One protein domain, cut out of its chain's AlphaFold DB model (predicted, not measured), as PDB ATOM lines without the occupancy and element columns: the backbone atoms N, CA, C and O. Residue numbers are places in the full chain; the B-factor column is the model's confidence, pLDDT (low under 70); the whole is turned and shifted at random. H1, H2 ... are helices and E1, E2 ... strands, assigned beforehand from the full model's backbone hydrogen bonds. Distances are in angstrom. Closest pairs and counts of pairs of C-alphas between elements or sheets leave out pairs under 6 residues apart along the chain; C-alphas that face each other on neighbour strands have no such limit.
ATOM      1  N   SER A  48     -56.763  20.619  53.252       85.12
ATOM      2  CA  SER A  48     -55.358  20.429  53.628       85.12
ATOM      3  C   SER A  48     -55.201  20.651  55.128       85.12
ATOM      4  O   SER A  48     -55.892  21.490  55.698       85.12
ATOM      5  N   VAL A  49     -54.300  19.904  55.761       90.81
ATOM      6  CA  VAL A  49     -54.022  19.965  57.201       90.81
ATOM      7  C   VAL A  49     -52.514  20.056  57.415       90.81
ATOM      8  O   VAL A  49     -51.728  19.435  56.697       90.81
ATOM      9  N   ILE A  50     -52.115  20.840  58.414       91.31
ATOM     10  CA  ILE A  50     -50.722  21.026  58.816       91.31
ATOM     11  C   ILE A  50     -50.564  20.446  60.220       91.31
ATOM     12  O   ILE A  50     -51.245  20.883  61.144       91.31
ATOM     13  N   VAL A  51     -49.684  19.457  60.381       91.12
ATOM     14  CA  VAL A  51     -49.480  18.755  61.659       91.12
ATOM     15  C   VAL A  51     -48.038  18.904  62.114       91.12
ATOM     16  O   VAL A  51     -47.105  18.586  61.383       91.12
ATOM     17  N   GLU A  52     -47.833  19.354  63.346       90.88
ATOM     18  CA  GLU A  52     -46.515  19.404  63.973       90.88
ATOM     19  C   GLU A  52     -46.300  18.191  64.884       90.88
ATOM     20  O   GLU A  52     -47.072  17.972  65.817       90.88
ATOM     21  N   LYS A  53     -45.216  17.433  64.684       90.19
ATOM     22  CA  LYS A  53     -44.850  16.327  65.583       90.19
ATOM     23  C   LYS A  53     -43.344  16.135  65.617       90.19
ATOM     24  O   LYS A  53     -42.691  16.134  64.576       90.19
ATOM     25  N   ASN A  54     -42.807  15.961  66.823       90.00
ATOM     26  CA  ASN A  54     -41.379  15.782  67.069       90.00
ATOM     27  C   ASN A  54     -40.554  16.844  66.311       90.00
ATOM     28  O   ASN A  54     -40.769  18.044  66.498       90.00
ATOM     29  N   GLN A  55     -39.649  16.408  65.434       90.19
ATOM     30  CA  GLN A  55     -38.758  17.269  64.655       90.19
ATOM     31  C   GLN A  55     -39.336  17.694  63.295       90.19
ATOM     32  O   GLN A  55     -38.623  18.320  62.515       90.19
ATOM     33  N   PHE A  56     -40.606  17.401  62.994       92.69
ATOM     34  CA  PHE A  56     -41.201  17.629  61.676       92.69
ATOM     35  C   PHE A  56     -42.472  18.488  61.706       92.69
ATOM     36  O   PHE A  56     -43.216  18.538  62.693       92.69
ATOM     37  N   VAL A  57     -42.720  19.148  60.576       93.00
ATOM     38  CA  VAL A  57     -44.007  19.724  60.180       93.00
ATOM     39  C   VAL A  57     -44.476  18.982  58.935       93.00
ATOM     40  O   VAL A  57     -43.755  18.919  57.939       93.00
ATOM     41  N   PHE A  58     -45.662  18.391  59.005       93.62
ATOM     42  CA  PHE A  58     -46.284  17.634  57.930       93.62
ATOM     43  C   PHE A  58     -47.333  18.497  57.243       93.62
ATOM     44  O   PHE A  58     -48.284  18.942  57.882       93.62
ATOM     45  N   PHE A  59     -47.176  18.691  55.940       93.50
ATOM     46  CA  PHE A  59     -48.173  19.301  55.073       93.50
ATOM     47  C   PHE A  59     -48.910  18.177  54.355       93.50
ATOM     48  O   PHE A  59     -48.310  17.431  53.575       93.50
ATOM     49  N   VAL A  60     -50.193  18.022  54.674       93.38
ATOM     50  CA  VAL A  60     -51.056  16.963  54.152       93.38
ATOM     51  C   VAL A  60     -52.128  17.604  53.286       93.38
ATOM     52  O   VAL A  60     -52.896  18.430  53.769       93.38
ATOM     53  N   THR A  61     -52.208  17.204  52.023       93.81
ATOM     54  CA  THR A  61     -53.204  17.719  51.078       93.81
ATOM     55  C   THR A  61     -53.877  16.574  50.347       93.81
ATOM     56  O   THR A  61     -53.217  15.637  49.887       93.81
ATOM     57  N   GLU A  62     -55.191  16.690  50.180       93.06
ATOM     58  CA  GLU A  62     -55.951  15.854  49.263       93.06
ATOM     59  C   GLU A  62     -56.370  16.623  48.012       93.06
ATOM     60  O   GLU A  62     -56.817  17.771  48.051       93.06
ATOM     61  N   GLN A  63     -56.198  15.968  46.866       93.44
ATOM     62  CA  GLN A  63     -56.579  16.489  45.566       93.44
ATOM     63  C   GLN A  63     -57.454  15.468  44.846       93.44
ATOM     64  O   GLN A  63     -56.971  14.443  44.362       93.44
ATOM     65  N   MET A  64     -58.747  15.777  44.750       92.75
ATOM     66  CA  MET A  64     -59.661  15.068  43.857       92.75
ATOM     67  C   MET A  64     -59.212  15.235  42.399       92.75
ATOM     68  O   MET A  64     -58.583  16.231  42.029       92.75
ATOM     69  N   CYS A  65     -59.539  14.265  41.554       92.19
ATOM     70  CA  CYS A  65     -59.209  14.306  40.136       92.19
ATOM     71  C   CYS A  65     -59.718  15.571  39.432       92.19
ATOM     72  O   CYS A  65     -60.879  15.948  39.559       92.19
ATOM     73  N   LEU A  66     -58.842  16.195  38.633       92.19
ATOM     74  CA  LEU A  66     -59.135  17.447  37.912       92.19
ATOM     75  C   LEU A  66     -60.168  17.261  36.787       92.19
ATOM     76  O   LEU A  66     -60.710  18.225  36.257       92.19
ATOM     77  N   VAL A  67     -60.401  16.010  36.396       90.94
ATOM     78  CA  VAL A  67     -61.370  15.567  35.391       90.94
ATOM     79  C   VAL A  67     -62.016  14.270  35.870       90.94
ATOM     80  O   VAL A  67     -61.420  13.529  36.655       90.94
ATOM     81  N   LYS A  68     -63.209  13.946  35.362       88.56
ATOM     82  CA  LYS A  68     -63.909  12.697  35.687       88.56
ATOM     83  C   LYS A  68     -63.132  11.485  35.150       88.56
ATOM     84  O   LYS A  68     -63.163  11.198  33.957       88.56
ATOM     85  N   LYS A  69     -62.432  10.773  36.035       90.94
ATOM     86  CA  LYS A  69     -61.682   9.536  35.754       90.94
ATOM     87  C   LYS A  69     -61.722   8.607  36.975       90.94
ATOM     88  O   LYS A  69     -62.310   8.961  37.991       90.94
ATOM     89  N   LYS A  70     -61.135   7.409  36.868       86.81
ATOM     90  CA  LYS A  70     -61.153   6.392  37.941       86.81
ATOM     91  C   LYS A  70     -60.019   6.546  38.969       86.81
ATOM     92  O   LYS A  70     -60.218   6.202  40.127       86.81
ATOM     93  N   PHE A  71     -58.859   7.053  38.544       89.31
ATOM     94  CA  PHE A  71     -57.657   7.191  39.375       89.31
ATOM     95  C   PHE A  71     -56.937   8.522  39.118       89.31
ATOM     96  O   PHE A  71     -56.861   9.000  37.980       89.31
ATOM     97  N   SER A  72     -56.372   9.101  40.171       89.88
ATOM     98  CA  SER A  72     -55.515  10.287  40.137       89.88
ATOM     99  C   SER A  72     -54.114   9.985  39.591       89.88
ATOM    100  O   SER A  72     -53.655   8.844  39.587       89.88
ATOM    101  N   GLY A  73     -53.401  11.013  39.126       89.69
ATOM    102  CA  GLY A  73     -52.062  10.867  38.556       89.69
ATOM    103  C   GLY A  73     -51.150  12.065  38.810       89.69
ATOM    104  O   GLY A  73     -51.323  12.824  39.762       89.69
ATOM    105  N   THR A  74     -50.158  12.240  37.937       90.75
ATOM    106  CA  THR A  74     -49.110  13.269  38.068       90.75
ATOM    107  C   THR A  74     -49.645  14.703  38.046       90.75
ATOM    108  O   THR A  74     -49.100  15.556  38.740       90.75
ATOM    109  N   LYS A  75     -50.732  14.976  37.309       93.88
ATOM    110  CA  LYS A  75     -51.386  16.298  37.304       93.88
ATOM    111  C   LYS A  75     -51.991  16.635  38.671       93.88
ATOM    112  O   LYS A  75     -51.753  17.724  39.180       93.88
ATOM    113  N   GLU A  76     -52.701  15.694  39.295       94.56
ATOM    114  CA  GLU A  76     -53.224  15.861  40.656       94.56
ATOM    115  C   GLU A  76     -52.100  15.980  41.692       94.56
ATOM    116  O   GLU A  76     -52.214  16.799  42.596       94.56
ATOM    117  N   SER A  77     -50.998  15.229  41.538       93.31
ATOM    118  CA  SER A  77     -49.806  15.387  42.391       93.31
ATOM    119  C   SER A  77     -49.277  16.822  42.315       93.31
ATOM    120  O   SER A  77     -49.089  17.457  43.347       93.31
ATOM    121  N   LYS A  78     -49.128  17.386  41.105       93.19
ATOM    122  CA  LYS A  78     -48.657  18.767  40.918       93.19
ATOM    123  C   LYS A  78     -49.567  19.802  41.594       93.19
ATOM    124  O   LYS A  78     -49.056  20.652  42.312       93.19
ATOM    125  N   VAL A  79     -50.887  19.693  41.428       92.94
ATOM    126  CA  VAL A  79     -51.848  20.626  42.052       92.94
ATOM    127  C   VAL A  79     -51.883  20.468  43.580       92.94
ATOM    128  O   VAL A  79     -51.959  21.459  44.302       92.94
ATOM    129  N   ALA A  80     -51.755  19.244  44.102       92.81
ATOM    130  CA  ALA A  80     -51.592  19.024  45.541       92.81
ATOM    131  C   ALA A  80     -50.290  19.655  46.074       92.81
ATOM    132  O   ALA A  80     -50.285  20.234  47.156       92.81
ATOM    133  N   TYR A  81     -49.200  19.598  45.303       91.75
ATOM    134  CA  TYR A  81     -47.936  20.263  45.634       91.75
ATOM    135  C   TYR A  81     -48.033  21.794  45.617       91.75
ATOM    136  O   TYR A  81     -47.465  22.443  46.491       91.75
ATOM    137  N   GLU A  82     -48.764  22.371  44.662       90.44
ATOM    138  CA  GLU A  82     -49.036  23.814  44.597       90.44
ATOM    139  C   GLU A  82     -49.803  24.274  45.854       90.44
ATOM    140  O   GLU A  82     -49.344  25.181  46.550       90.44
ATOM    141  N   LYS A  83     -50.852  23.544  46.255       92.12
ATOM    142  CA  LYS A  83     -51.554  23.754  47.537       92.12
ATOM    143  C   LYS A  83     -50.643  23.610  48.764       92.12
ATOM    144  O   LYS A  83     -50.772  24.371  49.716       92.12
ATOM    145  N   ILE A  84     -49.718  22.645  48.789       91.88
ATOM    146  CA  ILE A  84     -48.762  22.491  49.905       91.88
ATOM    147  C   ILE A  84     -47.869  23.733  50.048       91.88
ATOM    148  O   ILE A  84     -47.619  24.172  51.170       91.88
ATOM    149  N   ILE A  85     -47.433  24.332  48.937       89.31
ATOM    150  CA  ILE A  85     -46.639  25.571  48.937       89.31
ATOM    151  C   ILE A  85     -47.455  26.746  49.501       89.31
ATOM    152  O   ILE A  85     -46.940  27.500  50.326       89.31
ATOM    153  N   GLU A  86     -48.728  26.877  49.119       87.38
ATOM    154  CA  GLU A  86     -49.641  27.907  49.642       87.38
ATOM    155  C   GLU A  86     -49.891  27.745  51.152       87.38
ATOM    156  O   GLU A  86     -49.755  28.701  51.918       87.38
ATOM    157  N   ASN A  87     -50.167  26.520  51.608       89.12
ATOM    158  CA  ASN A  87     -50.349  26.212  53.030       89.12
ATOM    159  C   ASN A  87     -49.076  26.476  53.851       89.12
ATOM    160  O   ASN A  87     -49.152  26.973  54.975       89.12
ATOM    161  N   ALA A  88     -47.896  26.192  53.292       88.81
ATOM    162  CA  ALA A  88     -46.623  26.533  53.917       88.81
ATOM    163  C   ALA A  88     -46.395  28.050  54.001       88.81
ATOM    164  O   ALA A  88     -45.895  28.530  55.018       88.81
ATOM    165  N   ALA A  89     -46.813  28.813  52.986       84.12
ATOM    166  CA  ALA A  89     -46.783  30.273  53.028       84.12
ATOM    167  C   ALA A  89     -47.688  30.837  54.136       84.12
ATOM    168  O   ALA A  89     -47.241  31.714  54.883       84.12
ATOM    169  N   SER A  90     -48.906  30.300  54.308       85.88
ATOM    170  CA  SER A  90     -49.772  30.653  55.448       85.88
ATOM    171  C   SER A  90     -49.083  30.316  56.765       85.88
ATOM    172  O   SER A  90     -48.832  31.211  57.563       85.88
ATOM    173  N   TYR A  91     -48.637  29.070  56.945       88.38
ATOM    174  CA  TYR A  91     -47.982  28.616  58.172       88.38
ATOM    175  C   TYR A  91     -46.766  29.473  58.566       88.38
ATOM    176  O   TYR A  91     -46.633  29.847  59.732       88.38
ATOM    177  N   PHE A  92     -45.895  29.842  57.619       85.94
ATOM    178  CA  PHE A  92     -44.770  30.741  57.909       85.94
ATOM    179  C   PHE A  92     -45.229  32.157  58.296       85.94
ATOM    180  O   PHE A  92     -44.599  32.795  59.140       85.94
ATOM    181  N   THR A  93     -46.341  32.630  57.735       80.69
ATOM    182  CA  THR A  93     -46.945  33.924  58.083       80.69
ATOM    183  C   THR A  93     -47.561  33.885  59.487       80.69
ATOM    184  O   THR A  93     -47.242  34.726  60.327       80.69
ATOM    185  N   ASP A  94     -48.381  32.872  59.773       84.12
ATOM    186  CA  ASP A  94     -49.122  32.700  61.028       84.12
ATOM    187  C   ASP A  94     -48.178  32.495  62.223       84.12
ATOM    188  O   ASP A  94     -48.370  33.060  63.303       84.12
ATOM    189  N   LYS A  95     -47.086  31.751  62.013       84.38
ATOM    190  CA  LYS A  95     -46.009  31.563  62.996       84.38
ATOM    191  C   LYS A  95     -45.064  32.768  63.119       84.38
ATOM    192  O   LYS A  95     -44.114  32.692  63.896       84.38
ATOM    193  N   LYS A  96     -45.291  33.860  62.374       78.38
ATOM    194  CA  LYS A  96     -44.409  35.046  62.287       78.38
ATOM    195  C   LYS A  96     -42.963  34.701  61.903       78.38
ATOM    196  O   LYS A  96     -42.025  35.396  62.285       78.38
ATOM    197  N   ILE A  97     -42.789  33.615  61.152       75.19
ATOM    198  CA  ILE A  97     -41.499  33.166  60.624       75.19
ATOM    199  C   ILE A  97     -41.061  34.108  59.496       75.19
ATOM    200  O   ILE A  97     -39.877  34.401  59.398       75.19
ATOM    201  N   THR A  98     -42.000  34.633  58.700       66.75
ATOM    202  CA  THR A  98     -41.759  35.686  57.700       66.75
ATOM    203  C   THR A  98     -42.481  36.983  58.053       66.75
ATOM    204  O   THR A  98     -43.561  36.977  58.646       66.75
ATOM    205  N   ASN A  99     -41.919  38.119  57.629       57.28
ATOM    206  CA  ASN A  99     -42.613  39.407  57.671       57.28
ATOM    207  C   ASN A  99     -43.123  39.778  56.265       57.28
ATOM    208  O   ASN A  99     -42.369  39.797  55.288       57.28
ATOM    209  N   ASN A 100     -44.433  40.016  56.136       55.56
ATOM    210  CA  ASN A 100     -45.112  40.053  54.832       55.56
ATOM    211  C   ASN A 100     -45.495  41.442  54.312       55.56
ATOM    212  O   ASN A 100     -45.994  41.540  53.195       55.56
ATOM    213  N   LYS A 101     -45.233  42.515  55.061       57.59
ATOM    214  CA  LYS A 101     -45.584  43.879  54.638       57.59
ATOM    215  C   LYS A 101     -44.388  44.626  54.056       57.59
ATOM    216  O   LYS A 101     -43.824  45.503  54.701       57.59
ATOM    217  N   ILE A 102     -44.064  44.320  52.800       62.16
ATOM    218  CA  ILE A 102     -43.356  45.281  51.947       62.16
ATOM    219  C   ILE A 102     -44.398  46.310  51.524       62.16
ATOM    220  O   ILE A 102     -45.234  46.046  50.663       62.16
ATOM    221  N   LYS A 103     -44.398  47.465  52.191       65.06
ATOM    222  CA  LYS A 103     -45.165  48.619  51.731       65.06
ATOM    223  C   LYS A 103     -44.358  49.252  50.605       65.06
ATOM    224  O   LYS A 103     -43.306  49.817  50.885       65.06
ATOM    225  N   SER A 104     -44.839  49.124  49.372       67.06
ATOM    226  CA  SER A 104     -44.117  49.653  48.219       67.06
ATOM    227  C   SER A 104     -43.898  51.167  48.334       67.06
ATOM    228  O   SER A 104     -44.785  51.897  48.786       67.06
ATOM    229  N   ALA A 105     -42.715  51.627  47.927       75.75
ATOM    230  CA  ALA A 105     -42.378  53.041  47.796       75.75
ATOM    231  C   ALA A 105     -42.997  53.688  46.538       75.75
ATOM    232  O   ALA A 105     -43.049  54.916  46.438       75.75
ATOM    233  N   TYR A 106     -43.466  52.874  45.589       82.38
ATOM    234  CA  TYR A 106     -44.089  53.312  44.340       82.38
ATOM    235  C   TYR A 106     -45.599  53.564  44.506       82.38
ATOM    236  O   TYR A 106     -46.177  53.376  45.578       82.38
ATOM    237  N   LYS A 107     -46.256  54.020  43.433       84.75
ATOM    238  CA  LYS A 107     -47.692  54.355  43.405       84.75
ATOM    239  C   LYS A 107     -48.403  53.672  42.231       84.75
ATOM    240  O   LYS A 107     -47.757  53.225  41.287       84.75
ATOM    241  N   GLY A 108     -49.737  53.630  42.284       88.25
ATOM    242  CA  GLY A 108     -50.582  53.094  41.210       88.25
ATOM    243  C   GLY A 108     -50.276  51.632  40.865       88.25
ATOM    244  O   GLY A 108     -49.805  50.876  41.715       88.25
ATOM    245  N   ARG A 109     -50.495  51.257  39.597       89.00
ATOM    246  CA  ARG A 109     -50.323  49.881  39.098       89.00
ATOM    247  C   ARG A 109     -48.955  49.276  39.431       89.00
ATOM    248  O   ARG A 109     -48.886  48.100  39.763       89.00
ATOM    249  N   LEU A 110     -47.877  50.067  39.398       89.06
ATOM    250  CA  LEU A 110     -46.537  49.573  39.732       89.06
ATOM    251  C   LEU A 110     -46.463  49.033  41.171       89.06
ATOM    252  O   LEU A 110     -45.894  47.970  41.397       89.06
ATOM    253  N   ALA A 111     -47.075  49.726  42.135       87.75
ATOM    254  CA  ALA A 111     -47.119  49.276  43.527       87.75
ATOM    255  C   ALA A 111     -47.960  47.998  43.701       87.75
ATOM    256  O   ALA A 111     -47.607  47.124  44.497       87.75
ATOM    257  N   GLU A 112     -49.054  47.874  42.945       88.31
ATOM    258  CA  GLU A 112     -49.930  46.695  42.936       88.31
ATOM    259  C   GLU A 112     -49.215  45.470  42.350       88.31
ATOM    260  O   GLU A 112     -49.110  44.440  43.022       88.31
ATOM    261  N   ASP A 113     -48.648  45.598  41.145       90.25
ATOM    262  CA  ASP A 113     -47.930  44.522  40.457       90.25
ATOM    263  C   ASP A 113     -46.659  44.109  41.236       90.25
ATOM    264  O   ASP A 113     -46.344  42.915  41.298       90.25
ATOM    265  N   ILE A 114     -45.966  45.041  41.912       86.62
ATOM    266  CA  ILE A 114     -44.869  44.730  42.852       86.62
ATOM    267  C   ILE A 114     -45.386  43.930  44.049       86.62
ATOM    268  O   ILE A 114     -44.827  42.880  44.359       86.62
ATOM    269  N   THR A 115     -46.459  44.381  44.706       84.38
ATOM    270  CA  THR A 115     -47.026  43.702  45.886       84.38
ATOM    271  C   THR A 115     -47.457  42.271  45.546       84.38
ATOM    272  O   THR A 115     -47.138  41.327  46.274       84.38
ATOM    273  N   TYR A 116     -48.110  42.087  44.396       84.44
ATOM    274  CA  TYR A 116     -48.476  40.775  43.865       84.44
ATOM    275  C   TYR A 116     -47.244  39.914  43.534       84.44
ATOM    276  O   TYR A 116     -47.185  38.725  43.866       84.44
ATOM    277  N   SER A 117     -46.214  40.515  42.935       83.69
ATOM    278  CA  SER A 117     -44.984  39.810  42.562       83.69
ATOM    279  C   SER A 117     -44.145  39.391  43.765       83.69
ATOM    280  O   SER A 117     -43.594  38.294  43.738       83.69
ATOM    281  N   VAL A 118     -44.109  40.169  44.854       81.38
ATOM    282  CA  VAL A 118     -43.501  39.749  46.131       81.38
ATOM    283  C   VAL A 118     -44.150  38.455  46.630       81.38
ATOM    284  O   VAL A 118     -43.439  37.510  46.967       81.38
ATOM    285  N   ALA A 119     -45.486  38.371  46.638       78.50
ATOM    286  CA  ALA A 119     -46.197  37.159  47.057       78.50
ATOM    287  C   ALA A 119     -45.881  35.962  46.140       78.50
ATOM    288  O   ALA A 119     -45.565  34.869  46.615       78.50
ATOM    289  N   ARG A 120     -45.877  36.171  44.816       80.56
ATOM    290  CA  ARG A 120     -45.554  35.126  43.832       80.56
ATOM    291  C   ARG A 120     -44.110  34.627  43.947       80.56
ATOM    292  O   ARG A 120     -43.876  33.419  43.907       80.56
ATOM    293  N   LEU A 121     -43.148  35.536  44.097       79.19
ATOM    294  CA  LEU A 121     -41.736  35.208  44.296       79.19
ATOM    295  C   LEU A 121     -41.537  34.465  45.625       79.19
ATOM    296  O   LEU A 121     -40.792  33.487  45.651       79.19
ATOM    297  N   LYS A 122     -42.249  34.853  46.696       79.44
ATOM    298  CA  LYS A 122     -42.220  34.147  47.987       79.44
ATOM    299  C   LYS A 122     -42.721  32.716  47.835       79.44
ATOM    300  O   LYS A 122     -42.013  31.800  48.237       79.44
ATOM    301  N   ASN A 123     -43.852  32.499  47.166       79.88
ATOM    302  CA  ASN A 123     -44.351  31.148  46.892       79.88
ATOM    303  C   ASN A 123     -43.360  30.331  46.038       79.88
ATOM    304  O   ASN A 123     -43.136  29.155  46.312       79.88
ATOM    305  N   ALA A 124     -42.694  30.941  45.052       81.88
ATOM    306  CA  ALA A 124     -41.657  30.264  44.267       81.88
ATOM    307  C   ALA A 124     -40.409  29.902  45.101       81.88
ATOM    308  O   ALA A 124     -39.841  28.823  44.926       81.88
ATOM    309  N   ALA A 125     -39.989  30.769  46.025       81.31
ATOM    310  CA  ALA A 125     -38.875  30.515  46.934       81.31
ATOM    311  C   ALA A 125     -39.229  29.452  47.994       81.31
ATOM    312  O   ALA A 125     -38.432  28.542  48.225       81.31
ATOM    313  N   ILE A 126     -40.457  29.461  48.529       83.12
ATOM    314  CA  ILE A 126     -41.010  28.368  49.346       83.12
ATOM    315  C   ILE A 126     -41.031  27.068  48.538       83.12
ATOM    316  O   ILE A 126     -40.617  26.036  49.049       83.12
ATOM    317  N   GLY A 127     -41.419  27.101  47.260       83.19
ATOM    318  CA  GLY A 127     -41.352  25.947  46.360       83.19
ATOM    319  C   GLY A 127     -39.936  25.376  46.206       83.19
ATOM    320  O   GLY A 127     -39.755  24.162  46.257       83.19
ATOM    321  N   LYS A 128     -38.914  26.239  46.100       84.19
ATOM    322  CA  LYS A 128     -37.500  25.819  46.114       84.19
ATOM    323  C   LYS A 128     -37.090  25.224  47.462       84.19
ATOM    324  O   LYS A 128     -36.404  24.211  47.481       84.19
ATOM    325  N   MET A 129     -37.537  25.795  48.582       82.56
ATOM    326  CA  MET A 129     -37.321  25.208  49.911       82.56
ATOM    327  C   MET A 129     -38.011  23.846  50.047       82.56
ATOM    328  O   MET A 129     -37.423  22.919  50.587       82.56
ATOM    329  N   MET A 130     -39.217  23.690  49.494       81.06
ATOM    330  CA  MET A 130     -39.991  22.441  49.439       81.06
ATOM    331  C   MET A 130     -39.334  21.335  48.603       81.06
ATOM    332  O   MET A 130     -39.723  20.177  48.741       81.06
ATOM    333  N   ALA A 131     -38.298  21.638  47.813       79.38
ATOM    334  CA  ALA A 131     -37.445  20.611  47.213       79.38
ATOM    335  C   ALA A 131     -36.550  19.896  48.251       79.38
ATOM    336  O   ALA A 131     -36.243  18.722  48.071       79.38
ATOM    337  N   ASP A 132     -36.200  20.558  49.365       79.06
ATOM    338  CA  ASP A 132     -35.434  19.983  50.488       79.06
ATOM    339  C   ASP A 132     -36.308  19.129  51.442       79.06
ATOM    340  O   ASP A 132     -35.834  18.702  52.509       79.06
ATOM    341  N   ALA A 133     -37.590  18.936  51.108       86.50
ATOM    342  CA  ALA A 133     -38.594  18.283  51.937       86.50
ATOM    343  C   ALA A 133     -38.753  16.791  51.613       86.50
ATOM    344  O   ALA A 133     -38.641  16.355  50.467       86.50
ATOM    345  N   TYR A 134     -39.100  15.997  52.623       89.81
ATOM    346  CA  TYR A 134     -39.293  14.560  52.462       89.81
ATOM    347  C   TYR A 134     -40.710  14.279  51.936       89.81
ATOM    348  O   TYR A 134     -41.697  14.516  52.632       89.81
ATOM    349  N   ARG A 135     -40.829  13.763  50.704       90.62
ATOM    350  CA  ARG A 135     -42.095  13.236  50.156       90.62
ATOM    351  C   ARG A 135     -42.412  11.914  50.862       90.62
ATOM    352  O   ARG A 135     -41.788  10.903  50.562       90.62
ATOM    353  N   ILE A 136     -43.353  11.936  51.804       92.06
ATOM    354  CA  ILE A 136     -43.716  10.774  52.633       92.06
ATOM    355  C   ILE A 136     -44.790   9.927  51.944       92.06
ATOM    356  O   ILE A 136     -44.702   8.703  51.921       92.06
ATOM    357  N   ILE A 137     -45.798  10.579  51.356       90.56
ATOM    358  CA  ILE A 137     -46.881   9.929  50.609       90.56
ATOM    359  C   ILE A 137     -47.155  10.734  49.341       90.56
ATOM    360  O   ILE A 137     -47.209  11.959  49.377       90.56
ATOM    361  N   ASP A 138     -47.357  10.041  48.224       93.62
ATOM    362  CA  ASP A 138     -47.895  10.604  46.985       93.62
ATOM    363  C   ASP A 138     -48.620   9.488  46.219       93.62
ATOM    364  O   ASP A 138     -48.052   8.837  45.338       93.62
ATOM    365  N   ARG A 139     -49.864   9.194  46.618       93.38
ATOM    366  CA  ARG A 139     -50.643   8.070  46.072       93.38
ATOM    367  C   ARG A 139     -52.135   8.367  45.999       93.38
ATOM    368  O   ARG A 139     -52.650   9.217  46.720       93.38
ATOM    369  N   ASP A 140     -52.817   7.631  45.128       91.50
ATOM    370  CA  ASP A 140     -54.276   7.541  45.151       91.50
ATOM    371  C   ASP A 140     -54.715   6.778  46.412       91.50
ATOM    372  O   ASP A 140     -54.082   5.783  46.777       91.50
ATOM    373  N   ILE A 141     -55.754   7.261  47.092       89.88
ATOM    374  CA  ILE A 141     -56.321   6.640  48.302       89.88
ATOM    375  C   ILE A 141     -57.729   6.066  48.066       89.88
ATOM    376  O   ILE A 141     -58.409   5.697  49.018       89.88
ATOM    377  N   GLY A 142     -58.161   5.967  46.806       88.00
ATOM    378  CA  GLY A 142     -59.528   5.631  46.422       88.00
ATOM    379  C   GLY A 142     -60.346   6.869  46.049       88.00
ATOM    380  O   GLY A 142     -59.929   8.009  46.247       88.00
ATOM    381  N   GLY A 143     -61.517   6.648  45.444       87.56
ATOM    382  CA  GLY A 143     -62.449   7.724  45.076       87.56
ATOM    383  C   GLY A 143     -61.927   8.734  44.042       87.56
ATOM    384  O   GLY A 143     -62.539   9.782  43.866       87.56
ATOM    385  N   CYS A 144     -60.819   8.437  43.349       90.88
ATOM    386  CA  CYS A 144     -60.074   9.409  42.541       90.88
ATOM    387  C   CYS A 144     -59.531  10.590  43.377       90.88
ATOM    388  O   CYS A 144     -59.485  11.730  42.912       90.88
ATOM    389  N   THR A 145     -59.114  10.320  44.615       91.50
ATOM    390  CA  THR A 145     -58.479  11.297  45.502       91.50
ATOM    391  C   THR A 145     -57.011  10.945  45.681       91.50
ATOM    392  O   THR A 145     -56.657   9.833  46.073       91.50
ATOM    393  N   ARG A 146     -56.134  11.913  45.409       92.75
ATOM    394  CA  ARG A 146     -54.699  11.795  45.653       92.75
ATOM    395  C   ARG A 146     -54.345  12.422  46.988       92.75
ATOM    396  O   ARG A 146     -54.567  13.618  47.157       92.75
ATOM    397  N   ARG A 147     -53.752  11.651  47.901       92.62
ATOM    398  CA  ARG A 147     -53.164  12.187  49.134       92.62
ATOM    399  C   ARG A 147     -51.672  12.410  48.912       92.62
ATOM    400  O   ARG A 147     -50.945  11.474  48.564       92.62
ATOM    401  N   VAL A 148     -51.230  13.645  49.124       93.88
ATOM    402  CA  VAL A 148     -49.818  14.034  49.122       93.88
ATOM    403  C   VAL A 148     -49.442  14.489  50.528       93.88
ATOM    404  O   VAL A 148     -50.144  15.294  51.137       93.88
ATOM    405  N   VAL A 149     -48.347  13.937  51.052       93.44
ATOM    406  CA  VAL A 149     -47.787  14.261  52.368       93.44
ATOM    407  C   VAL A 149     -46.327  14.630  52.194       93.44
ATOM    408  O   VAL A 149     -45.523  13.828  51.709       93.44
ATOM    409  N   VAL A 150     -45.982  15.826  52.653       93.69
ATOM    410  CA  VAL A 150     -44.618  16.348  52.659       93.69
ATOM    411  C   VAL A 150     -44.220  16.665  54.093       93.69
ATOM    412  O   VAL A 150     -44.924  17.399  54.780       93.69
ATOM    413  N   ALA A 151     -43.094  16.119  54.547       93.31
ATOM    414  CA  ALA A 151     -42.526  16.407  55.857       93.31
ATOM    415  C   ALA A 151     -41.330  17.352  55.732       93.31
ATOM    416  O   ALA A 151     -40.391  17.104  54.971       93.31
ATOM    417  N   PHE A 152     -41.345  18.413  56.528       90.31
ATOM    418  CA  PHE A 152     -40.283  19.404  56.603       90.31
ATOM    419  C   PHE A 152     -39.650  19.383  57.994       90.31
ATOM    420  O   PHE A 152     -40.367  19.397  58.993       90.31
ATOM    421  N   SER A 153     -38.318  19.345  58.085       88.62
ATOM    422  CA  SER A 153     -37.640  19.411  59.389       88.62
ATOM    423  C   SER A 153     -37.846  20.786  60.030       88.62
ATOM    424  O   SER A 153     -37.615  21.812  59.385       88.62
ATOM    425  N   LYS A 154     -38.210  20.803  61.318       88.75
ATOM    426  CA  LYS A 154     -38.334  22.014  62.141       88.75
ATOM    427  C   LYS A 154     -37.037  22.818  62.196       88.75
ATOM    428  O   LYS A 154     -37.080  24.038  62.310       88.75
ATOM    429  N   GLU A 155     -35.885  22.168  62.044       85.94
ATOM    430  CA  GLU A 155     -34.602  22.870  61.972       85.94
ATOM    431  C   GLU A 155     -34.462  23.700  60.697       85.94
ATOM    432  O   GLU A 155     -33.941  24.808  60.756       85.94
ATOM    433  N   LYS A 156     -34.979  23.208  59.563       83.50
ATOM    434  CA  LYS A 156     -34.926  23.903  58.267       83.50
ATOM    435  C   LYS A 156     -35.958  25.040  58.141       83.50
ATOM    436  O   LYS A 156     -35.902  25.776  57.160       83.50
ATOM    437  N   ILE A 157     -36.888  25.185  59.097       82.69
ATOM    438  CA  ILE A 157     -37.894  26.271  59.143       82.69
ATOM    439  C   ILE A 157     -37.672  27.272  60.289       82.69
ATOM    440  O   ILE A 157     -38.582  28.024  60.643       82.69
ATOM    441  N   LYS A 158     -36.472  27.304  60.881       83.88
ATOM    442  CA  LYS A 158     -36.095  28.353  61.841       83.88
ATOM    443  C   LYS A 158     -36.201  29.741  61.178       83.88
ATOM    444  O   LYS A 158     -35.786  29.864  60.023       83.88
ATOM    445  N   PRO A 159     -36.691  30.786  61.879       81.00
ATOM    446  CA  PRO A 159     -36.883  32.119  61.302       81.00
ATOM    447  C   PRO A 159     -35.660  32.686  60.580       81.00
ATOM    448  O   PRO A 159     -35.822  33.295  59.532       81.00
ATOM    449  N   GLU A 160     -34.448  32.453  61.082       81.56
ATOM    450  CA  GLU A 160     -33.196  32.882  60.439       81.56
ATOM    451  C   GLU A 160     -33.061  32.315  59.013       81.56
ATOM    452  O   GLU A 160     -32.993  33.072  58.048       81.56
ATOM    453  N   ILE A 161     -33.133  30.986  58.871       80.56
ATOM    454  CA  ILE A 161     -32.987  30.263  57.593       80.56
ATOM    455  C   ILE A 161     -34.130  30.601  56.630       80.56
ATOM    456  O   ILE A 161     -33.931  30.729  55.420       80.56
ATOM    457  N   VAL A 162     -35.354  30.723  57.153       78.88
ATOM    458  CA  VAL A 162     -36.530  31.023  56.331       78.88
ATOM    459  C   VAL A 162     -36.495  32.467  55.843       78.88
ATOM    460  O   VAL A 162     -36.764  32.696  54.670       78.88
ATOM    461  N   ASN A 163     -36.123  33.436  56.685       76.06
ATOM    462  CA  ASN A 163     -35.985  34.823  56.243       76.06
ATOM    463  C   ASN A 163     -34.802  35.004  55.290       76.06
ATOM    464  O   ASN A 163     -34.955  35.738  54.326       76.06
ATOM    465  N   GLU A 164     -33.680  34.301  55.474       77.44
ATOM    466  CA  GLU A 164     -32.579  34.301  54.500       77.44
ATOM    467  C   GLU A 164     -33.062  33.814  53.120       77.44
ATOM    468  O   GLU A 164     -32.901  34.511  52.117       77.44
ATOM    469  N   LYS A 165     -33.733  32.653  53.060       76.19
ATOM    470  CA  LYS A 165     -34.220  32.070  51.794       76.19
ATOM    471  C   LYS A 165     -35.445  32.781  51.193       76.19
ATOM    472  O   LYS A 165     -35.681  32.638  49.993       76.19
ATOM    473  N   LEU A 166     -36.232  33.510  51.991       73.75
ATOM    474  CA  LEU A 166     -37.443  34.238  51.566       73.75
ATOM    475  C   LEU A 166     -37.286  35.769  51.584       73.75
ATOM    476  O   LEU A 166     -38.284  36.480  51.420       73.75
ATOM    477  N   SER A 167     -36.057  36.275  51.749       69.38
ATOM    478  CA  SER A 167     -35.707  37.694  51.622       69.38
ATOM    479  C   SER A 167     -35.827  38.136  50.165       69.38
ATOM    480  O   SER A 167     -34.849  38.247  49.431       69.38
ATOM    481  N   ILE A 168     -37.062  38.382  49.749       72.50
ATOM    482  CA  ILE A 168     -37.398  39.068  48.509       72.50
ATOM    483  C   ILE A 168     -37.644  40.513  48.884       72.50
ATOM    484  O   ILE A 168     -38.657  40.826  49.508       72.50
ATOM    485  N   ASP A 169     -36.699  41.371  48.535       71.94
ATOM    486  CA  ASP A 169     -36.852  42.814  48.628       71.94
ATOM    487  C   ASP A 169     -37.798  43.354  47.537       71.94
ATOM    488  O   ASP A 169     -38.147  42.691  46.554       71.94
ATOM    489  N   GLU A 170     -38.226  44.605  47.716       73.25
ATOM    490  CA  GLU A 170     -39.027  45.339  46.728       73.25
ATOM    491  C   GLU A 170     -38.292  45.486  45.380       73.25
ATOM    492  O   GLU A 170     -38.903  45.614  44.324       73.25
ATOM    493  N   GLU A 171     -36.962  45.435  45.421       72.94
ATOM    494  CA  GLU A 171     -36.043  45.544  44.294       72.94
ATOM    495  C   GLU A 171     -36.124  44.334  43.353       72.94
ATOM    496  O   GLU A 171     -36.308  44.497  42.148       72.94
ATOM    497  N   SER A 172     -36.105  43.126  43.902       75.19
ATOM    498  CA  SER A 172     -36.286  41.868  43.178       75.19
ATOM    499  C   SER A 172     -37.675  41.778  42.542       75.19
ATOM    500  O   SER A 172     -37.826  41.283  41.423       75.19
ATOM    501  N   ALA A 173     -38.696  42.297  43.230       82.06
ATOM    502  CA  ALA A 173     -40.049  42.398  42.693       82.06
ATOM    503  C   ALA A 173     -40.161  43.450  41.573       82.06
ATOM    504  O   ALA A 173     -40.794  43.169  40.557       82.06
ATOM    505  N   LEU A 174     -39.501  44.609  41.707       82.88
ATOM    506  CA  LEU A 174     -39.408  45.637  40.662       82.88
ATOM    507  C   LEU A 174     -38.775  45.076  39.376       82.88
ATOM    508  O   LEU A 174     -39.335  45.236  38.293       82.88
ATOM    509  N   ILE A 175     -37.638  44.381  39.497       78.75
ATOM    510  CA  ILE A 175     -36.963  43.730  38.360       78.75
ATOM    511  C   ILE A 175     -37.914  42.733  37.685       78.75
ATOM    512  O   ILE A 175     -38.054  42.735  36.461       78.75
ATOM    513  N   TYR A 176     -38.606  41.909  38.478       82.75
ATOM    514  CA  TYR A 176     -39.538  40.910  37.964       82.75
ATOM    515  C   TYR A 176     -40.701  41.528  37.174       82.75
ATOM    516  O   TYR A 176     -41.001  41.044  36.081       82.75
ATOM    517  N   VAL A 177     -41.341  42.591  37.682       88.12
ATOM    518  CA  VAL A 177     -42.484  43.216  36.991       88.12
ATOM    519  C   VAL A 177     -42.073  43.914  35.699       88.12
ATOM    520  O   VAL A 177     -42.771  43.763  34.696       88.12
ATOM    521  N   PHE A 178     -40.926  44.605  35.685       83.81
ATOM    522  CA  PHE A 178     -40.390  45.238  34.476       83.81
ATOM    523  C   PHE A 178     -39.977  44.197  33.430       83.81
ATOM    524  O   PHE A 178     -40.390  44.308  32.278       83.81
ATOM    525  N   SER A 179     -39.246  43.148  33.830       77.81
ATOM    526  CA  SER A 179     -38.874  42.045  32.932       77.81
ATOM    527  C   SER A 179     -40.115  41.385  32.331       77.81
ATOM    528  O   SER A 179     -40.190  41.205  31.121       77.81
ATOM    529  N   LYS A 180     -41.138  41.089  33.144       84.19
ATOM    530  CA  LYS A 180     -42.362  40.429  32.665       84.19
ATOM    531  C   LYS A 180     -43.203  41.297  31.738       84.19
ATOM    532  O   LYS A 180     -43.758  40.752  30.786       84.19
ATOM    533  N   ALA A 181     -43.286  42.604  31.982       83.75
ATOM    534  CA  ALA A 181     -43.950  43.521  31.061       83.75
ATOM    535  C   ALA A 181     -43.186  43.613  29.726       83.75
ATOM    536  O   ALA A 181     -43.805  43.477  28.675       83.75
ATOM    537  N   ASN A 182     -41.850  43.721  29.762       73.25
ATOM    538  CA  ASN A 182     -41.017  43.782  28.556       73.25
ATOM    539  C   ASN A 182     -41.071  42.483  27.731       73.25
ATOM    540  O   ASN A 182     -41.387  42.513  26.549       73.25
ATOM    541  N   GLU A 183     -40.867  41.323  28.367       74.19
ATOM    542  CA  GLU A 183     -40.963  39.997  27.728       74.19
ATOM    543  C   GLU A 183     -42.323  39.749  27.051       74.19
ATOM    544  O   GLU A 183     -42.410  38.985  26.090       74.19
ATOM    545  N   SER A 184     -43.386  40.372  27.568       78.06
ATOM    546  CA  SER A 184     -44.751  40.240  27.047       78.06
ATOM    547  C   SER A 184     -45.119  41.320  26.021       78.06
ATOM    548  O   SER A 184     -46.214  41.256  25.469       78.06
ATOM    549  N   ASN A 185     -44.238  42.299  25.767       71.44
ATOM    550  CA  ASN A 185     -44.528  43.542  25.035       71.44
ATOM    551  C   ASN A 185     -45.771  44.283  25.581       71.44
ATOM    552  O   ASN A 185     -46.576  44.827  24.830       71.44
ATOM    553  N   ASP A 186     -45.946  44.275  26.905       80.25
ATOM    554  CA  ASP A 186     -47.061  44.925  27.599       80.25
ATOM    555  C   ASP A 186     -46.762  46.424  27.773       80.25
ATOM    556  O   ASP A 186     -46.371  46.906  28.842       80.25
ATOM    557  N   TYR A 187     -46.882  47.156  26.664       75.69
ATOM    558  CA  TYR A 187     -46.568  48.581  26.586       75.69
ATOM    559  C   TYR A 187     -47.451  49.427  27.509       75.69
ATOM    560  O   TYR A 187     -46.962  50.395  28.094       75.69
ATOM    561  N   GLN A 188     -48.706  49.030  27.737       79.44
ATOM    562  CA  GLN A 188     -49.590  49.708  28.684       79.44
ATOM    563  C   GLN A 188     -49.126  49.537  30.142       79.44
ATOM    564  O   GLN A 188     -49.137  50.513  30.898       79.44
ATOM    565  N   ARG A 189     -48.644  48.354  30.559       86.88
ATOM    566  CA  ARG A 189     -47.979  48.215  31.869       86.88
ATOM    567  C   ARG A 189     -46.704  49.036  31.953       86.88
ATOM    568  O   ARG A 189     -46.515  49.731  32.948       86.88
ATOM    569  N   LEU A 190     -45.843  48.980  30.935       79.44
ATOM    570  CA  LEU A 190     -44.600  49.758  30.919       79.44
ATOM    571  C   LEU A 190     -44.893  51.259  31.056       79.44
ATOM    572  O   LEU A 190     -44.301  51.913  31.911       79.44
ATOM    573  N   ARG A 191     -45.879  51.786  30.321       81.44
ATOM    574  CA  ARG A 191     -46.416  53.145  30.484       81.44
ATOM    575  C   ARG A 191     -46.809  53.454  31.924       81.44
ATOM    576  O   ARG A 191     -46.358  54.460  32.474       81.44
ATOM    577  N   ASP A 192     -47.650  52.618  32.527       84.81
ATOM    578  CA  ASP A 192     -48.144  52.834  33.888       84.81
ATOM    579  C   ASP A 192     -46.990  52.786  34.909       84.81
ATOM    580  O   ASP A 192     -46.967  53.575  35.856       84.81
ATOM    581  N   TYR A 193     -45.984  51.932  34.688       87.75
ATOM    582  CA  TYR A 193     -44.774  51.880  35.508       87.75
ATOM    583  C   TYR A 193     -43.912  53.133  35.348       87.75
ATOM    584  O   TYR A 193     -43.506  53.721  36.347       87.75
ATOM    585  N   PHE A 194     -43.650  53.584  34.118       78.69
ATOM    586  CA  PHE A 194     -42.900  54.815  33.875       78.69
ATOM    587  C   PHE A 194     -43.624  56.032  34.468       78.69
ATOM    588  O   PHE A 194     -42.988  56.860  35.114       78.69
ATOM    589  N   SER A 195     -44.953  56.096  34.368       81.88
ATOM    590  CA  SER A 195     -45.765  57.128  35.026       81.88
ATOM    591  C   SER A 195     -45.599  57.102  36.554       81.88
ATOM    592  O   SER A 195     -45.352  58.137  37.171       81.88
ATOM    593  N   ALA A 196     -45.615  55.913  37.171       85.31
ATOM    594  CA  ALA A 196     -45.372  55.729  38.606       85.31
ATOM    595  C   ALA A 196     -43.931  56.053  39.066       85.31
ATOM    596  O   ALA A 196     -43.690  56.178  40.268       85.31
ATOM    597  N   LEU A 197     -42.989  56.199  38.129       78.38
ATOM    598  CA  LEU A 197     -41.610  56.660  38.343       78.38
ATOM    599  C   LEU A 197     -41.423  58.160  38.032       78.38
ATOM    600  O   LEU A 197     -40.293  58.622  37.862       78.38
ATOM    601  N   ASP A 198     -42.519  58.912  37.915       73.38
ATOM    602  CA  ASP A 198     -42.574  60.303  37.450       73.38
ATOM    603  C   ASP A 198     -42.028  60.498  36.015       73.38
ATOM    604  O   ASP A 198     -41.760  61.621  35.588       73.38
ATOM    605  N   LEU A 199     -41.827  59.440  35.220       68.44
ATOM    606  CA  LEU A 199     -41.283  59.488  33.852       68.44
ATOM    607  C   LEU A 199     -42.384  59.775  32.814       68.44
ATOM    608  O   LEU A 199     -42.507  59.079  31.810       68.44
ATOM    609  N   THR A 200     -43.175  60.829  33.042       66.44
ATOM    610  CA  THR A 200     -44.395  61.165  32.281       66.44
ATOM    611  C   THR A 200     -44.200  61.200  30.765       66.44
ATOM    612  O   THR A 200     -45.028  60.659  30.042       66.44
ATOM    613  N   GLN A 201     -43.099  61.774  30.267       57.38
ATOM    614  CA  GLN A 201     -42.824  61.808  28.824       57.38
ATOM    615  C   GLN A 201     -42.618  60.396  28.255       57.38
ATOM    616  O   GLN A 201     -43.245  60.011  27.273       57.38
ATOM    617  N   LEU A 202     -41.819  59.567  28.928       62.12
ATOM    618  CA  LEU A 202     -41.623  58.179  28.519       62.12
ATOM    619  C   LEU A 202     -42.947  57.396  28.579       62.12
ATOM    620  O   LEU A 202     -43.285  56.693  27.632       62.12
ATOM    621  N   ALA A 203     -43.758  57.605  29.620       63.75
ATOM    622  CA  ALA A 203     -45.096  57.024  29.722       63.75
ATOM    623  C   ALA A 203     -46.010  57.416  28.540       63.75
ATOM    624  O   ALA A 203     -46.667  56.548  27.966       63.75
ATOM    625  N   ILE A 204     -46.007  58.690  28.122       58.59
ATOM    626  CA  ILE A 204     -46.747  59.161  26.937       58.59
ATOM    627  C   ILE A 204     -46.311  58.391  25.683       58.59
ATOM    628  O   ILE A 204     -47.169  57.920  24.934       58.59
ATOM    629  N   SER A 205     -45.005  58.173  25.492       54.47
ATOM    630  CA  SER A 205     -44.494  57.443  24.323       54.47
ATOM    631  C   SER A 205     -44.875  55.955  24.284       54.47
ATOM    632  O   SER A 205     -45.091  55.420  23.200       54.47
ATOM    633  N   PHE A 206     -45.068  55.299  25.434       57.22
ATOM    634  CA  PHE A 206     -45.577  53.921  25.468       57.22
ATOM    635  C   PHE A 206     -47.089  53.835  25.166       57.22
ATOM    636  O   PHE A 206     -47.524  52.851  24.574       57.22
ATOM    637  N   SER A 207     -47.896  54.874  25.448       54.84
ATOM    638  CA  SER A 207     -49.308  54.910  24.986       54.84
ATOM    639  C   SER A 207     -49.442  54.917  23.459       54.84
ATOM    640  O   SER A 207     -50.445  54.449  22.932       54.84
ATOM    641  N   ALA A 208     -48.430  55.415  22.744       48.66
ATOM    642  CA  ALA A 208     -48.388  55.452  21.283       48.66
ATOM    643  C   ALA A 208     -48.074  54.075  20.638       48.66
ATOM    644  O   ALA A 208     -48.003  53.963  19.414       48.66
ATOM    645  N   GLN A 209     -47.862  53.023  21.437       50.00
ATOM    646  CA  GLN A 209     -47.575  51.664  20.954       50.00
ATOM    647  C   GLN A 209     -48.717  50.658  21.200       50.00
ATOM    648  O   GLN A 209     -48.674  49.559  20.652       50.00
ATOM    649  N   ASP A 210     -49.738  51.014  21.990       42.09
ATOM    650  CA  ASP A 210     -50.822  50.106  22.423       42.09
ATOM    651  C   ASP A 210     -51.906  49.870  21.343       42.09
ATOM    652  O   ASP A 210     -52.607  48.859  21.310       42.09
ATOM    653  N   SER A 211     -52.023  50.793  20.389       42.09
ATOM    654  CA  SER A 211     -52.915  50.685  19.233       42.09
ATOM    655  C   SER A 211     -52.532  49.513  18.317       42.09
ATOM    656  O   SER A 211     -51.450  49.505  17.736       42.09
ATOM    657  N   GLN A 212     -53.455  48.569  18.099       37.16
ATOM    658  CA  GLN A 212     -53.242  47.310  17.354       37.16
ATOM    659  C   GLN A 212     -52.812  47.438  15.875       37.16
ATOM    660  O   GLN A 212     -52.547  46.433  15.207       37.16
ATOM    661  N   THR A 213     -52.708  48.647  15.332       35.25
ATOM    662  CA  THR A 213     -52.013  48.877  14.068       35.25
ATOM    663  C   THR A 213     -50.507  48.700  14.254       35.25
ATOM    664  O   THR A 213     -49.892  49.406  15.044       35.25
ATOM    665  N   LYS A 214     -49.867  47.872  13.415       34.66
ATOM    666  CA  LYS A 214     -48.395  47.830  13.234       34.66
ATOM    667  C   LYS A 214     -47.828  49.102  12.565       34.66
ATOM    668  O   LYS A 214     -46.908  49.042  11.754       34.66
ATOM    669  N   GLN A 215     -48.418  50.250  12.862       34.09
ATOM    670  CA  GLN A 215     -47.944  51.574  12.514       34.09
ATOM    671  C   GLN A 215     -47.652  52.257  13.844       34.09
ATOM    672  O   GLN A 215     -48.572  52.557  14.598       34.09
ATOM    673  N   ASN A 216     -46.360  52.430  14.130       30.38
ATOM    674  CA  ASN A 216     -45.867  53.208  15.266       30.38
ATOM    675  C   ASN A 216     -46.642  54.534  15.314       30.38
ATOM    676  O   ASN A 216     -46.717  55.169  14.260       30.38
ATOM    677  N   PHE A 217     -47.206  54.982  16.446       31.16
ATOM    678  CA  PHE A 217     -47.875  56.289  16.416       31.16
ATOM    679  C   PHE A 217     -46.861  57.420  16.291       31.16
ATOM    680  O   PHE A 217     -46.118  57.798  17.196       31.16
ATOM    681  N   TYR A 218     -46.842  57.905  15.061       33.22
ATOM    682  CA  TYR A 218     -46.012  58.941  14.519       33.22
ATOM    683  C   TYR A 218     -46.478  60.324  15.044       33.22
ATOM    684  O   TYR A 218     -47.577  60.750  14.710       33.22
TER     685      TYR A 218
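AT A GLANCE: This is residues 48 to 218 of the 435 residues of an uncharacterized protein of Pelagibaculum spongiae (UniProt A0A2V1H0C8). Two lobes are joined by one long helix: at one end a twisted four-stranded sheet with H1 packed over one face, at the other H5, H6 and H7, which fold back on one another in turn. H2 spans from one lobe to the other, and H4 packs on it between them. The printed part has 171 residues, with seven named helices and four named strands in the order E1 E2 H1 H2 E3 E4 H3 H4 H5 H6 H7. The sheet runs E1 E2 E4 E3, antiparallel throughout, and the class is mixed, helices and strands. The whole is loose, with a radius of gyration of the C-alphas of 20.9 A, and spans 64 by 43 by 20 A.

HOW THE PARTS SIT: E1, residues 48 to 53, and E2, residues 56 to 64, form a hairpin, with N 51 and O 58 2.9 A apart. E2 and E4, residues 145 to 153, are antiparallel at 164 degrees, with N 59 and O 150 2.8 A apart. E4 and E3, residues 134 to 140, form another hairpin, with N 149 and O 137 2.8 A apart. H1, residues 74 to 94, is on the sheet at a height of 8.0 A, slantwise to the strands at 45 degrees to E2 on the local plane; its closest C-alpha pair with E2 is Gln 63 and Ala 80, 5.6 A. H2, residues 108 to 132, is the hub, touching four helices. It touches H1 about perpendicular, only just, at 70.2 degrees, closest at the C-alphas of Ile 85 and Gly 127, 5.9 A. E2, H1, H2 and E3 form a split strand-helix-strand unit, two strands running the same way with E4 between them, its crossover right-handed. H1 and H2 on one face of the sheet give two layers. H3, residues 154 to 157, only grazes the sheet. H4, residues 159 to 166, touches H2 at a steep tilt of 65 degrees, opposite ways; the C-alphas of Lys 122 and Leu 166, the closest, are 6.0 A apart. H5, residues 170 to 183, touches H2 about perpendicular at 79 degrees, closest at the C-alphas of Ile 114 and Ala 173, 5.4 A. H6, residues 187 to 196, forms helical hairpins with H5 and with H7, residues 200 to 207; the closest C-alphas of H6 and H7, Arg 191 and Ala 203, are 4.2 A apart. Every O i to N i+4 pair is within hydrogen-bond range in H1, H4, H5, H6 and H7, and 20 of 21 in H2; H3 is too short for such a pair.

IN THESE COORDINATES: E1 begins at C-alpha 48, (-55.358, 20.429, 53.628). From first to last C-alpha E2 measures 25.8 A, E4 26.3 A, H1 30.1 A, H2 37.6 A and H5 19.8 A. H2 begins at C-alpha 108, (-50.582, 53.094, 41.210), and H7 ends at C-alpha 207, (-49.308, 54.910, 24.986).

THE WHOLE: The C-alphas farthest apart, Asn 54 and Tyr 218, are 68.2 A apart. The printed part has no cut. The link from H1 to H2, residues 95 to 107, is long. The pLDDT is under 70 at residues 98 to 104, 167 and 199 to 218.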